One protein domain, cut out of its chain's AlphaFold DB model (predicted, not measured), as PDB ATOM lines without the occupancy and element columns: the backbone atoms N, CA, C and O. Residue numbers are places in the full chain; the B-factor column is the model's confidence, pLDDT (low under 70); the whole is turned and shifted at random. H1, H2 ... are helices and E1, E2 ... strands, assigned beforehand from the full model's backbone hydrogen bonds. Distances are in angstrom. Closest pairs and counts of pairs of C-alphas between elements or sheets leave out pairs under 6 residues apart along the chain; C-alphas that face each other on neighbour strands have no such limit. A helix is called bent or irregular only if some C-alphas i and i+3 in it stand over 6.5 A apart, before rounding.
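AT A GLANCE: This is residues 263 to 366 of the 1211 residues of an uncharacterized protein of Trypanosoma conorhini (UniProt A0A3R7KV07). A twisted sheet of three strands curls round the long helix H2, with the short H3 close by the E1 edge on the same face. H1 lies at the sheet's far end, and the long H4 runs out to one end of a rod-shaped outline spanning 55 by 23 by 19 A. The printed part has 104 residues of mixed class, in the order E1 H1 H2 E2 E3 H3 H4; the antiparallel sheet runs E1, E3, E2. It is only just compact, close to loose, with a radius of gyration of the C-alphas of 15.1 A.

HOW THE PARTS SIT: Start at edge strand E1, residues 263 to 270; its antiparallel neighbour is E3, residues 318 to 327, where N 265 and O 323 are within hydrogen-bond range at 2.9 A. E2, residues 305 to 315, forms a hairpin with E3, N 310 and O 322 being 2.7 A apart, and bends by 57 degrees at residue 308. H1, residues 273 to 279, only grazes the sheet and is irregular, C-alphas 274 and 277 being 8.6 A apart. E1, H1, H2, residues 284 to 302, and E2 form a split strand-helix-strand unit, two same-way strands with E3 between them, its crossover right-handed. H3, residues 334 to 342, makes two layers with H2 and the sheet, helices on one face; H2 touches it with residues 298 to 302 alone, closest at the C-alphas of Ala 302 and Val 337, 5.3 A. H4, residues 347 to 366, only just touches H2, with 3 pairs of C-alphas within 8 A, the closest Leu 293 and Ala 349 at 6.4 A. Every O i to N i+4 pair is within hydrogen-bond range in H2, H3 and H4; H1 has 1 of 3, and 1 of 4 for O i to N i+3.

IN THESE COORDINATES: Find C-alpha 263 at (13.386, 38.065, 47.563), where E1 begins its 24.0 A. H2 measures 26.7 A, E2 28.0 A and E3 27.8 A; H4 runs 29.3 A to C-alpha 366 at (36.519, 19.713, 12.712).

THE WHOLE: The farthest C-alphas, Leu 330 and Arg 366, are 55.6 A apart. The printed part has no cut and no long link. Confidence is under 70 at residues 270 to 281, 328 to 338 and 341 to 350.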
ATOM      1  N   LEU A 263      14.180  39.307  47.577       71.56
ATOM      2  CA  LEU A 263      13.386  38.065  47.563       71.56
ATOM      3  C   LEU A 263      14.120  36.931  46.805       71.56
ATOM      4  O   LEU A 263      15.059  37.180  46.051       71.56
ATOM      5  N   THR A 264      13.750  35.664  47.032       74.62
ATOM      6  CA  THR A 264      14.362  34.470  46.401       74.62
ATOM      7  C   THR A 264      13.289  33.458  45.977       74.62
ATOM      8  O   THR A 264      12.304  33.280  46.691       74.62
ATOM      9  N   HIS A 265      13.469  32.797  44.829       72.06
ATOM     10  CA  HIS A 265      12.547  31.786  44.294       72.06
ATOM     11  C   HIS A 265      13.283  30.665  43.537       72.06
ATOM     12  O   HIS A 265      14.466  30.801  43.234       72.06
ATOM     13  N   THR A 266      12.593  29.573  43.198       78.12
ATOM     14  CA  THR A 266      13.179  28.414  42.495       78.12
ATOM     15  C   THR A 266      12.466  28.159  41.165       78.12
ATOM     16  O   THR A 266      11.239  28.187  41.108       78.12
ATOM     17  N   LEU A 267      13.233  27.880  40.110       76.75
ATOM     18  CA  LEU A 267      12.767  27.514  38.770       76.75
ATOM     19  C   LEU A 267      13.252  26.109  38.384       76.75
ATOM     20  O   LEU A 267      14.318  25.669  38.819       76.75
ATOM     21  N   THR A 268      12.486  25.426  37.532       74.19
ATOM     22  CA  THR A 268      12.791  24.085  37.003       74.19
ATOM     23  C   THR A 268      12.659  24.054  35.482       74.19
ATOM     24  O   THR A 268      11.673  24.537  34.929       74.19
ATOM     25  N   LEU A 269      13.661  23.478  34.822       74.75
ATOM     26  CA  LEU A 269      13.830  23.355  33.376       74.75
ATOM     27  C   LEU A 269      13.907  21.865  33.025       74.75
ATOM     28  O   LEU A 269      14.864  21.197  33.418       74.75
ATOM     29  N   ASN A 270      12.939  21.353  32.267       67.38
ATOM     30  CA  ASN A 270      12.906  19.947  31.866       67.38
ATOM     31  C   ASN A 270      13.395  19.815  30.419       67.38
ATOM     32  O   ASN A 270      12.759  20.327  29.497       67.38
ATOM     33  N   CYS A 271      14.518  19.129  30.221       66.06
ATOM     34  CA  CYS A 271      15.039  18.771  28.904       66.06
ATOM     35  C   CYS A 271      14.504  17.399  28.463       66.06
ATOM     36  O   CYS A 271      14.207  16.541  29.294       66.06
ATOM     37  N   GLU A 272      14.393  17.165  27.153       63.75
ATOM     38  CA  GLU A 272      13.978  15.854  26.638       63.75
ATOM     39  C   GLU A 272      15.063  14.774  26.849       63.75
ATOM     40  O   GLU A 272      16.261  15.072  26.787       63.75
ATOM     41  N   PRO A 273      14.676  13.502  27.080       56.56
ATOM     42  CA  PRO A 273      15.563  12.464  27.621       56.56
ATOM     43  C   PRO A 273      16.666  11.964  26.670       56.56
ATOM     44  O   PRO A 273      17.464  11.113  27.049       56.56
ATOM     45  N   HIS A 274      16.753  12.468  25.438       55.41
ATOM     46  CA  HIS A 274      17.704  11.975  24.435       55.41
ATOM     47  C   HIS A 274      19.151  12.498  24.586       55.41
ATOM     48  O   HIS A 274      19.995  12.138  23.770       55.41
ATOM     49  N   ASN A 275      19.461  13.319  25.602       58.12
ATOM     50  CA  ASN A 275      20.730  14.070  25.686       58.12
ATOM     51  C   ASN A 275      21.475  14.033  27.049       58.12
ATOM     52  O   ASN A 275      22.329  14.887  27.296       58.12
ATOM     53  N   GLU A 276      21.240  13.046  27.924       56.75
ATOM     54  CA  GLU A 276      21.892  12.961  29.258       56.75
ATOM     55  C   GLU A 276      23.438  13.037  29.215       56.75
ATOM     56  O   GLU A 276      24.071  13.748  30.004       56.75
ATOM     57  N   ALA A 277      24.059  12.354  28.245       59.59
ATOM     58  CA  ALA A 277      25.512  12.364  28.056       59.59
ATOM     59  C   ALA A 277      26.059  13.739  27.621       59.59
ATOM     60  O   ALA A 277      27.206  14.076  27.915       59.59
ATOM     61  N   ALA A 278      25.242  14.545  26.938       59.44
ATOM     62  CA  ALA A 278      25.620  15.862  26.439       59.44
ATOM     63  C   ALA A 278      25.476  16.946  27.524       59.44
ATOM     64  O   ALA A 278      26.378  17.773  27.691       59.44
ATOM     65  N   VAL A 279      24.395  16.882  28.313       59.06
ATOM     66  CA  VAL A 279      24.123  17.747  29.480       59.06
ATOM     67  C   VAL A 279      25.259  17.690  30.507       59.06
ATOM     68  O   VAL A 279      25.704  18.725  31.000       59.06
ATOM     69  N   SER A 280      25.815  16.497  30.732       63.31
ATOM     70  CA  SER A 280      26.964  16.265  31.622       63.31
ATOM     71  C   SER A 280      28.280  16.928  31.162       63.31
ATOM     72  O   SER A 280      29.290  16.827  31.855       63.31
ATOM     73  N   SER A 281      28.300  17.590  29.995       62.75
ATOM     74  CA  SER A 281      29.492  18.197  29.381       62.75
ATOM     75  C   SER A 281      29.473  19.734  29.313       62.75
ATOM     76  O   SER A 281      30.303  20.324  28.611       62.75
ATOM     77  N   LEU A 282      28.531  20.389  30.004       70.81
ATOM     78  CA  LEU A 282      28.493  21.848  30.143       70.81
ATOM     79  C   LEU A 282      29.749  22.356  30.864       70.81
ATOM     80  O   LEU A 282      30.011  22.016  32.016       70.81
ATOM     81  N   ASP A 283      30.524  23.184  30.169       73.25
ATOM     82  CA  ASP A 283      31.706  23.837  30.725       73.25
ATOM     83  C   ASP A 283      31.327  25.026  31.646       73.25
ATOM     84  O   ASP A 283      30.166  25.461  31.683       73.25
ATOM     85  N   PRO A 284      32.282  25.577  32.423       74.88
ATOM     86  CA  PRO A 284      32.007  26.706  33.310       74.88
ATOM     87  C   PRO A 284      31.537  27.976  32.589       74.88
ATOM     88  O   PRO A 284      30.981  28.854  33.241       74.88
ATOM     89  N   GLU A 285      31.746  28.102  31.276       73.69
ATOM     90  CA  GLU A 285      31.312  29.247  30.471       73.69
ATOM     91  C   GLU A 285      29.830  29.097  30.089       73.69
ATOM     92  O   GLU A 285      29.016  29.974  30.387       73.69
ATOM     93  N   GLY A 286      29.447  27.936  29.548       73.31
ATOM     94  CA  GLY A 286      28.059  27.570  29.267       73.31
ATOM     95  C   GLY A 286      27.180  27.580  30.518       73.31
ATOM     96  O   GLY A 286      26.042  28.044  30.463       73.31
ATOM     97  N   SER A 287      27.719  27.179  31.677       75.81
ATOM     98  CA  SER A 287      27.015  27.286  32.963       75.81
ATOM     99  C   SER A 287      26.728  28.744  33.365       75.81
ATOM    100  O   SER A 287      25.601  29.050  33.752       75.81
ATOM    101  N   LYS A 288      27.684  29.677  33.205       78.00
ATOM    102  CA  LYS A 288      27.440  31.121  33.436       78.00
ATOM    103  C   LYS A 288      26.389  31.677  32.475       78.00
ATOM    104  O   LYS A 288      25.545  32.468  32.886       78.00
ATOM    105  N   ILE A 289      26.440  31.282  31.203       79.19
ATOM    106  CA  ILE A 289      25.515  31.781  30.176       79.19
ATOM    107  C   ILE A 289      24.096  31.256  30.436       79.19
ATOM    108  O   ILE A 289      23.148  32.037  30.393       79.19
ATOM    109  N   LEU A 290      23.945  29.984  30.822       79.31
ATOM    110  CA  LEU A 290      22.662  29.425  31.255       79.31
ATOM    111  C   LEU A 290      22.126  30.127  32.518       79.31
ATOM    112  O   LEU A 290      20.945  30.459  32.571       79.31
ATOM    113  N   GLN A 291      22.985  30.429  33.501       80.12
ATOM    114  CA  GLN A 291      22.612  31.227  34.680       80.12
ATOM    115  C   GLN A 291      22.154  32.645  34.303       80.12
ATOM    116  O   GLN A 291      21.168  33.127  34.855       80.12
ATOM    117  N   ALA A 292      22.830  33.311  33.363       81.19
ATOM    118  CA  ALA A 292      22.465  34.653  32.911       81.19
ATOM    119  C   ALA A 292      21.124  34.672  32.156       81.19
ATOM    120  O   ALA A 292      20.298  35.554  32.398       81.19
ATOM    121  N   LEU A 293      20.878  33.680  31.292       81.19
ATOM    122  CA  LEU A 293      19.596  33.504  30.602       81.19
ATOM    123  C   LEU A 293      18.458  33.250  31.601       81.19
ATOM    124  O   LEU A 293      17.447  33.946  31.554       81.19
ATOM    125  N   LEU A 294      18.655  32.336  32.558       80.50
ATOM    126  CA  LEU A 294      17.676  32.034  33.610       80.50
ATOM    127  C   LEU A 294      17.390  33.227  34.528       80.50
ATOM    128  O   LEU A 294      16.233  33.480  34.852       80.50
ATOM    129  N   LEU A 295      18.416  33.985  34.927       81.31
ATOM    130  CA  LEU A 295      18.258  35.204  35.727       81.31
ATOM    131  C   LEU A 295      17.428  36.262  34.986       81.31
ATOM    132  O   LEU A 295      16.621  36.951  35.608       81.31
ATOM    133  N   ASN A 296      17.610  36.374  33.667       80.75
ATOM    134  CA  ASN A 296      16.880  37.321  32.831       80.75
ATOM    135  C   ASN A 296      15.425  36.879  32.584       80.75
ATOM    136  O   ASN A 296      14.516  37.679  32.786       80.75
ATOM    137  N   GLU A 297      15.177  35.613  32.221       80.94
ATOM    138  CA  GLU A 297      13.808  35.085  32.068       80.94
ATOM    139  C   GLU A 297      13.024  35.172  33.395       80.94
ATOM    140  O   GLU A 297      11.874  35.615  33.397       80.94
ATOM    141  N   ALA A 298      13.665  34.882  34.537       76.69
ATOM    142  CA  ALA A 298      13.079  35.057  35.868       76.69
ATOM    143  C   ALA A 298      12.728  36.523  36.182       76.69
ATOM    144  O   ALA A 298      11.629  36.812  36.651       76.69
ATOM    145  N   ALA A 299      13.649  37.456  35.923       78.50
ATOM    146  CA  ALA A 299      13.442  38.880  36.182       78.50
ATOM    147  C   ALA A 299      12.331  39.482  35.307       78.50
ATOM    148  O   ALA A 299      11.528  40.273  35.802       78.50
ATOM    149  N   ILE A 300      12.244  39.061  34.040       78.88
ATOM    150  CA  ILE A 300      11.175  39.451  33.111       78.88
ATOM    151  C   ILE A 300       9.821  38.904  33.587       78.88
ATOM    152  O   ILE A 300       8.860  39.666  33.670       78.88
ATOM    153  N   ALA A 301       9.741  37.622  33.962       76.81
ATOM    154  CA  ALA A 301       8.499  37.005  34.442       76.81
ATOM    155  C   ALA A 301       8.011  37.574  35.790       76.81
ATOM    156  O   ALA A 301       6.809  37.653  36.024       76.81
ATOM    157  N   ALA A 302       8.930  37.994  36.664       73.44
ATOM    158  CA  ALA A 302       8.623  38.629  37.947       73.44
ATOM    159  C   ALA A 302       8.439  40.159  37.875       73.44
ATOM    160  O   ALA A 302       8.045  40.765  38.871       73.44
ATOM    161  N   ASN A 303       8.778  40.789  36.742       76.38
ATOM    162  CA  ASN A 303       8.936  42.244  36.592       76.38
ATOM    163  C   ASN A 303       9.786  42.877  37.723       76.38
ATOM    164  O   ASN A 303       9.423  43.894  38.319       76.38
ATOM    165  N   ALA A 304      10.905  42.226  38.054       78.19
ATOM    166  CA  ALA A 304      11.755  42.534  39.205       78.19
ATOM    167  C   ALA A 304      13.210  42.801  38.786       78.19
ATOM    168  O   ALA A 304      13.639  42.415  37.700       78.19
ATOM    169  N   ILE A 305      13.999  43.441  39.655       76.50
ATOM    170  CA  ILE A 305      15.413  43.707  39.362       76.50
ATOM    171  C   ILE A 305      16.206  42.397  39.546       76.50
ATOM    172  O   ILE A 305      16.169  41.829  40.644       76.50
ATOM    173  N   PRO A 306      16.936  41.899  38.528       78.12
ATOM    174  CA  PRO A 306      17.758  40.701  38.667       78.12
ATOM    175  C   PRO A 306      18.879  40.939  39.683       78.12
ATOM    176  O   PRO A 306      19.642  41.892  39.541       78.12
ATOM    177  N   HIS A 307      18.999  40.071  40.694       81.25
ATOM    178  CA  HIS A 307      20.081  40.162  41.678       81.25
ATOM    179  C   HIS A 307      21.160  39.101  41.433       81.25
ATOM    180  O   HIS A 307      22.296  39.448  41.112       81.25
ATOM    181  N   LYS A 308      20.829  37.808  41.571       83.19
ATOM    182  CA  LYS A 308      21.804  36.711  41.425       83.19
ATOM    183  C   LYS A 308      21.125  35.345  41.280       83.19
ATOM    184  O   LYS A 308      20.114  35.104  41.927       83.19
ATOM    185  N   VAL A 309      21.717  34.409  40.537       81.75
ATOM    186  CA  VAL A 309      21.414  32.971  40.699       81.75
ATOM    187  C   VAL A 309      22.176  32.443  41.924       81.75
ATOM    188  O   VAL A 309      23.406  32.487  41.964       81.75
ATOM    189  N   ALA A 310      21.453  32.008  42.955       78.50
ATOM    190  CA  ALA A 310      22.014  31.491  44.202       78.50
ATOM    191  C   ALA A 310      22.580  30.073  44.032       78.50
ATOM    192  O   ALA A 310      23.675  29.791  44.520       78.50
ATOM    193  N   SER A 311      21.868  29.213  43.302       81.56
ATOM    194  CA  SER A 311      22.316  27.868  42.942       81.56
ATOM    195  C   SER A 311      21.798  27.461  41.559       81.56
ATOM    196  O   SER A 311      20.745  27.916  41.113       81.56
ATOM    197  N   LEU A 312      22.548  26.599  40.875       81.62
ATOM    198  CA  LEU A 312      22.101  25.872  39.691       81.62
ATOM    199  C   LEU A 312      22.513  24.413  39.882       81.62
ATOM    200  O   LEU A 312      23.692  24.112  40.057       81.62
ATOM    201  N   THR A 313      21.532  23.521  39.869       79.81
ATOM    202  CA  THR A 313      21.700  22.078  40.064       79.81
ATOM    203  C   THR A 313      21.125  21.337  38.863       79.81
ATOM    204  O   THR A 313      20.169  21.802  38.244       79.81
ATOM    205  N   CYS A 314      21.721  20.203  38.507       75.44
ATOM    206  CA  CYS A 314      21.258  19.345  37.420       75.44
ATOM    207  C   CYS A 314      21.051  17.936  37.979       75.44
ATOM    208  O   CYS A 314      21.943  17.395  38.635       75.44
ATOM    209  N   SER A 315      19.881  17.353  37.738       73.69
ATOM    210  CA  SER A 315      19.493  16.027  38.217       73.69
ATOM    211  C   SER A 315      18.817  15.256  37.086       73.69
ATOM    212  O   SER A 315      17.634  15.459  36.810       73.69
ATOM    213  N   GLY A 316      19.581  14.393  36.411       76.00
ATOM    214  CA  GLY A 316      19.125  13.711  35.198       76.00
ATOM    215  C   GLY A 316      18.798  14.718  34.095       76.00
ATOM    216  O   GLY A 316      19.626  15.565  33.761       76.00
ATOM    217  N   SER A 317      17.576  14.654  33.568       70.31
ATOM    218  CA  SER A 317      17.064  15.555  32.531       70.31
ATOM    219  C   SER A 317      16.452  16.868  33.056       70.31
ATOM    220  O   SER A 317      15.930  17.645  32.257       70.31
ATOM    221  N   GLU A 318      16.493  17.139  34.368       71.19
ATOM    222  CA  GLU A 318      16.000  18.393  34.960       71.19
ATOM    223  C   GLU A 318      17.140  19.299  35.453       71.19
ATOM    224  O   GLU A 318      17.987  18.887  36.250       71.19
ATOM    225  N   PHE A 319      17.113  20.572  35.050       75.69
ATOM    226  CA  PHE A 319      17.875  21.652  35.680       75.69
ATOM    227  C   PHE A 319      16.992  22.382  36.697       75.69
ATOM    228  O   PHE A 319      15.862  22.761  36.393       75.69
ATOM    229  N   ARG A 320      17.515  22.657  37.892       79.38
ATOM    230  CA  ARG A 320      16.838  23.430  38.941       79.38
ATOM    231  C   ARG A 320      17.716  24.589  39.393       79.38
ATOM    232  O   ARG A 320      18.847  24.374  39.831       79.38
ATOM    233  N   ALA A 321      17.188  25.804  39.298       80.62
ATOM    234  CA  ALA A 321      17.901  27.041  39.597       80.62
ATOM    235  C   ALA A 321      17.195  27.843  40.693       80.62
ATOM    236  O   ALA A 321      15.987  28.062  40.625       80.62
ATOM    237  N   GLU A 322      17.944  28.326  41.677       81.19
ATOM    238  CA  GLU A 322      17.450  29.264  42.686       81.19
ATOM    239  C   GLU A 322      17.877  30.680  42.304       81.19
ATOM    240  O   GLU A 322      19.064  30.952  42.127       81.19
ATOM    241  N   VAL A 323      16.918  31.591  42.167       82.06
ATOM    242  CA  VAL A 323      17.120  32.943  41.640       82.06
ATOM    243  C   VAL A 323      16.677  33.981  42.668       82.06
ATOM    244  O   VAL A 323      15.579  33.914  43.220       82.06
ATOM    245  N   GLN A 324      17.546  34.954  42.924       81.75
ATOM    246  CA  GLN A 324      17.313  36.094  43.802       81.75
ATOM    247  C   GLN A 324      16.969  37.326  42.969       81.75
ATOM    248  O   GLN A 324      17.664  37.648  41.997       81.75
ATOM    249  N   LEU A 325      15.911  38.023  43.374       80.75
ATOM    250  CA  LEU A 325      15.330  39.167  42.677       80.75
ATOM    251  C   LEU A 325      15.036  40.279  43.693       80.75
ATOM    252  O   LEU A 325      14.514  40.025  44.781       80.75
ATOM    253  N   GLN A 326      15.379  41.519  43.355       79.12
ATOM    254  CA  GLN A 326      15.162  42.685  44.208       79.12
ATOM    255  C   GLN A 326      13.858  43.391  43.806       79.12
ATOM    256  O   GLN A 326      13.638  43.690  42.630       79.12
ATOM    257  N   ILE A 327      12.979  43.633  44.784       72.06
ATOM    258  CA  ILE A 327      11.596  44.086  44.564       72.06
ATOM    259  C   ILE A 327      11.347  45.359  45.378       72.06
ATOM    260  O   ILE A 327      11.633  45.420  46.575       72.06
ATOM    261  N   ASN A 328      10.794  46.390  44.734       64.81
ATOM    262  CA  ASN A 328      10.472  47.653  45.398       64.81
ATOM    263  C   ASN A 328       9.222  47.498  46.282       64.81
ATOM    264  O   ASN A 328       8.121  47.237  45.798       64.81
ATOM    265  N   ALA A 329       9.403  47.686  47.591       54.66
ATOM    266  CA  ALA A 329       8.481  47.269  48.653       54.66
ATOM    267  C   ALA A 329       7.210  48.140  48.832       54.66
ATOM    268  O   ALA A 329       6.745  48.320  49.954       54.66
ATOM    269  N   LEU A 330       6.667  48.716  47.752       56.88
ATOM    270  CA  LEU A 330       5.525  49.649  47.783       56.88
ATOM    271  C   LEU A 330       4.361  49.289  46.831       56.88
ATOM    272  O   LEU A 330       3.417  50.067  46.734       56.88
ATOM    273  N   ALA A 331       4.405  48.142  46.138       55.75
ATOM    274  CA  ALA A 331       3.305  47.697  45.257       55.75
ATOM    275  C   ALA A 331       3.187  46.166  45.047       55.75
ATOM    276  O   ALA A 331       2.098  45.677  44.772       55.75
ATOM    277  N   VAL A 332       4.300  45.432  45.139       57.03
ATOM    278  CA  VAL A 332       4.438  43.965  44.976       57.03
ATOM    279  C   VAL A 332       3.772  43.097  46.061       57.03
ATOM    280  O   VAL A 332       4.365  42.978  47.131       57.03
ATOM    281  N   ASP A 333       2.626  42.455  45.828       65.56
ATOM    282  CA  ASP A 333       2.234  41.250  46.583       65.56
ATOM    283  C   ASP A 333       3.148  40.067  46.198       65.56
ATOM    284  O   ASP A 333       3.266  39.714  45.020       65.56
ATOM    285  N   GLU A 334       3.795  39.447  47.189       63.12
ATOM    286  CA  GLU A 334       4.714  38.316  47.000       63.12
ATOM    287  C   GLU A 334       4.020  37.091  46.376       63.12
ATOM    288  O   GLU A 334       4.654  36.347  45.621       63.12
ATOM    289  N   ALA A 335       2.714  36.904  46.616       68.50
ATOM    290  CA  ALA A 335       1.943  35.809  46.026       68.50
ATOM    291  C   ALA A 335       1.851  35.925  44.493       68.50
ATOM    292  O   ALA A 335       2.064  34.941  43.781       68.50
ATOM    293  N   SER A 336       1.620  37.139  43.982       68.94
ATOM    294  CA  SER A 336       1.534  37.437  42.542       68.94
ATOM    295  C   SER A 336       2.864  37.184  41.818       68.94
ATOM    296  O   SER A 336       2.903  36.613  40.721       68.94
ATOM    297  N   VAL A 337       3.981  37.536  42.463       67.12
ATOM    298  CA  VAL A 337       5.330  37.308  41.920       67.12
ATOM    299  C   VAL A 337       5.657  35.811  41.872       67.12
ATOM    300  O   VAL A 337       6.154  35.320  40.856       67.12
ATOM    301  N   ALA A 338       5.322  35.059  42.927       67.94
ATOM    302  CA  ALA A 338       5.499  33.607  42.962       67.94
ATOM    303  C   ALA A 338       4.631  32.872  41.921       67.94
ATOM    304  O   ALA A 338       5.089  31.909  41.303       67.94
ATOM    305  N   GLU A 339       3.392  33.310  41.689       70.88
ATOM    306  CA  GLU A 339       2.513  32.703  40.682       70.88
ATOM    307  C   GLU A 339       2.967  32.998  39.243       70.88
ATOM    308  O   GLU A 339       2.933  32.104  38.393       70.88
ATOM    309  N   SER A 340       3.480  34.204  38.985       71.94
ATOM    310  CA  SER A 340       4.050  34.576  37.682       71.94
ATOM    311  C   SER A 340       5.307  33.757  37.358       71.94
ATOM    312  O   SER A 340       5.448  33.240  36.249       71.94
ATOM    313  N   LEU A 341       6.180  33.535  38.350       69.06
ATOM    314  CA  LEU A 341       7.366  32.680  38.212       69.06
ATOM    315  C   LEU A 341       7.013  31.201  37.974       69.06
ATOM    316  O   LEU A 341       7.680  30.544  37.178       69.06
ATOM    317  N   ARG A 342       5.933  30.678  38.572       68.88
ATOM    318  CA  ARG A 342       5.444  29.305  38.304       68.88
ATOM    319  C   ARG A 342       4.919  29.098  36.883       68.88
ATOM    320  O   ARG A 342       4.971  27.980  36.378       68.88
ATOM    321  N   HIS A 343       4.424  30.152  36.236       63.19
ATOM    322  CA  HIS A 343       3.965  30.103  34.844       63.19
ATOM    323  C   HIS A 343       5.086  30.351  33.822       63.19
ATOM    324  O   HIS A 343       4.845  30.260  32.615       63.19
ATOM    325  N   CYS A 344       6.316  30.610  34.280       66.19
ATOM    326  CA  CYS A 344       7.492  30.825  33.443       66.19
ATOM    327  C   CYS A 344       7.969  29.512  32.790       66.19
ATOM    328  O   CYS A 344       8.959  28.904  33.191       66.19
ATOM    329  N   ARG A 345       7.256  29.065  31.748       58.88
ATOM    330  CA  ARG A 345       7.830  28.160  30.743       58.88
ATOM    331  C   ARG A 345       8.952  28.918  30.033       58.88
ATOM    332  O   ARG A 345       8.729  30.051  29.621       58.88
ATOM    333  N   THR A 346      10.112  28.286  29.876       60.16
ATOM    334  CA  THR A 346      11.386  28.901  29.456       60.16
ATOM    335  C   THR A 346      11.892  28.298  28.131       60.16
ATOM    336  O   THR A 346      12.800  27.462  28.119       60.16
ATOM    337  N   PRO A 347      11.298  28.657  26.971       62.53
ATOM    338  CA  PRO A 347      11.592  27.990  25.701       62.53
ATOM    339  C   PRO A 347      12.954  28.418  25.150       62.53
ATOM    340  O   PRO A 347      13.622  27.644  24.467       62.53
ATOM    341  N   THR A 348      13.371  29.651  25.449       66.25
ATOM    342  CA  THR A 348      14.596  30.268  24.940       66.25
ATOM    343  C   THR A 348      15.833  29.592  25.517       66.25
ATOM    344  O   THR A 348      16.725  29.220  24.758       66.25
ATOM    345  N   ALA A 349      15.864  29.354  26.835       66.75
ATOM    346  CA  ALA A 349      16.947  28.618  27.485       66.75
ATOM    347  C   ALA A 349      17.066  27.168  26.971       66.75
ATOM    348  O   ALA A 349      18.174  26.699  26.709       66.75
ATOM    349  N   ALA A 350      15.937  26.479  26.760       66.06
ATOM    350  CA  ALA A 350      15.922  25.112  26.231       66.06
ATOM    351  C   ALA A 350      16.424  25.031  24.773       66.06
ATOM    352  O   ALA A 350      17.305  24.227  24.466       66.06
ATOM    353  N   LEU A 351      15.926  25.903  23.885       70.50
ATOM    354  CA  LEU A 351      16.368  25.974  22.484       70.50
ATOM    355  C   LEU A 351      17.849  26.357  22.361       70.50
ATOM    356  O   LEU A 351      18.562  25.799  21.527       70.50
ATOM    357  N   PHE A 352      18.324  27.275  23.210       74.75
ATOM    358  CA  PHE A 352      19.727  27.681  23.258       74.75
ATOM    359  C   PHE A 352      20.655  26.513  23.622       74.75
ATOM    360  O   PHE A 352      21.667  26.304  22.952       74.75
ATOM    361  N   LEU A 353      20.292  25.715  24.634       73.00
ATOM    362  CA  LEU A 353      21.061  24.529  25.021       73.00
ATOM    363  C   LEU A 353      21.161  23.509  23.881       73.00
ATOM    364  O   LEU A 353      22.243  22.981  23.637       73.00
ATOM    365  N   GLN A 354      20.074  23.261  23.146       76.62
ATOM    366  CA  GLN A 354      20.106  22.312  22.031       76.62
ATOM    367  C   GLN A 354      21.000  22.807  20.880       76.62
ATOM    368  O   GLN A 354      21.880  22.072  20.431       76.62
ATOM    369  N   GLN A 355      20.874  24.079  20.483       78.19
ATOM    370  CA  GLN A 355      21.727  24.679  19.446       78.19
ATOM    371  C   GLN A 355      23.216  24.714  19.838       78.19
ATOM    372  O   GLN A 355      24.082  24.515  18.982       78.19
ATOM    373  N   TRP A 356      23.535  24.924  21.122       77.38
ATOM    374  CA  TRP A 356      24.909  24.849  21.631       77.38
ATOM    375  C   TRP A 356      25.502  23.449  21.443       77.38
ATOM    376  O   TRP A 356      26.646  23.318  21.005       77.38
ATOM    377  N   LEU A 357      24.748  22.395  21.770       74.75
ATOM    378  CA  LEU A 357      25.234  21.015  21.700       74.75
ATOM    379  C   LEU A 357      25.514  20.574  20.252       74.75
ATOM    380  O   LEU A 357      26.586  20.025  19.985       74.75
ATOM    381  N   ASP A 358      24.627  20.912  19.312       74.25
ATOM    382  CA  ASP A 358      24.819  20.643  17.877       74.25
ATOM    383  C   ASP A 358      26.053  21.383  17.313       74.25
ATOM    384  O   ASP A 358      26.860  20.825  16.554       74.25
ATOM    385  N   ALA A 359      26.254  22.639  17.731       75.12
ATOM    386  CA  ALA A 359      27.430  23.428  17.372       75.12
ATOM    387  C   ALA A 359      28.725  22.849  17.971       75.12
ATOM    388  O   ALA A 359      29.729  22.726  17.263       75.12
ATOM    389  N   LYS A 360      28.709  22.433  19.246       75.12
ATOM    390  CA  LYS A 360      29.857  21.827  19.943       75.12
ATOM    391  C   LYS A 360      30.319  20.541  19.253       75.12
ATOM    392  O   LYS A 360      31.502  20.422  18.934       75.12
ATOM    393  N   GLY A 361      29.395  19.630  18.930       73.88
ATOM    394  CA  GLY A 361      29.710  18.401  18.190       73.88
ATOM    395  C   GLY A 361      30.326  18.678  16.813       73.88
ATOM    396  O   GLY A 361      31.308  18.042  16.419       73.88
ATOM    397  N   SER A 362      29.816  19.699  16.117       71.94
ATOM    398  CA  SER A 362      30.333  20.149  14.817       71.94
ATOM    399  C   SER A 362      31.755  20.731  14.901       71.94
ATOM    400  O   SER A 362      32.579  20.493  14.012       71.94
ATOM    401  N   VAL A 363      32.072  21.470  15.970       72.44
ATOM    402  CA  VAL A 363      33.421  21.998  16.237       72.44
ATOM    403  C   VAL A 363      34.391  20.873  16.602       72.44
ATOM    404  O   VAL A 363      35.482  20.810  16.037       72.44
ATOM    405  N   GLU A 364      34.003  19.947  17.482       77.38
ATOM    406  CA  GLU A 364      34.850  18.806  17.854       77.38
ATOM    407  C   GLU A 364      35.209  17.920  16.654       77.38
ATOM    408  O   GLU A 364      36.361  17.499  16.530       77.38
ATOM    409  N   GLY A 365      34.259  17.673  15.743       74.75
ATOM    410  CA  GLY A 365      34.514  16.942  14.501       74.75
ATOM    411  C   GLY A 365      35.606  17.602  13.650       74.75
ATOM    412  O   GLY A 365      36.568  16.940  13.251       74.75
ATOM    413  N   ARG A 366      35.516  18.926  13.453       76.25
ATOM    414  CA  ARG A 366      36.519  19.713  12.712       76.25
ATOM    415  C   ARG A 366      37.878  19.730  13.413       76.25
ATOM    416  O   ARG A 366      38.899  19.554  12.753       76.25
TER     417      ARG A 366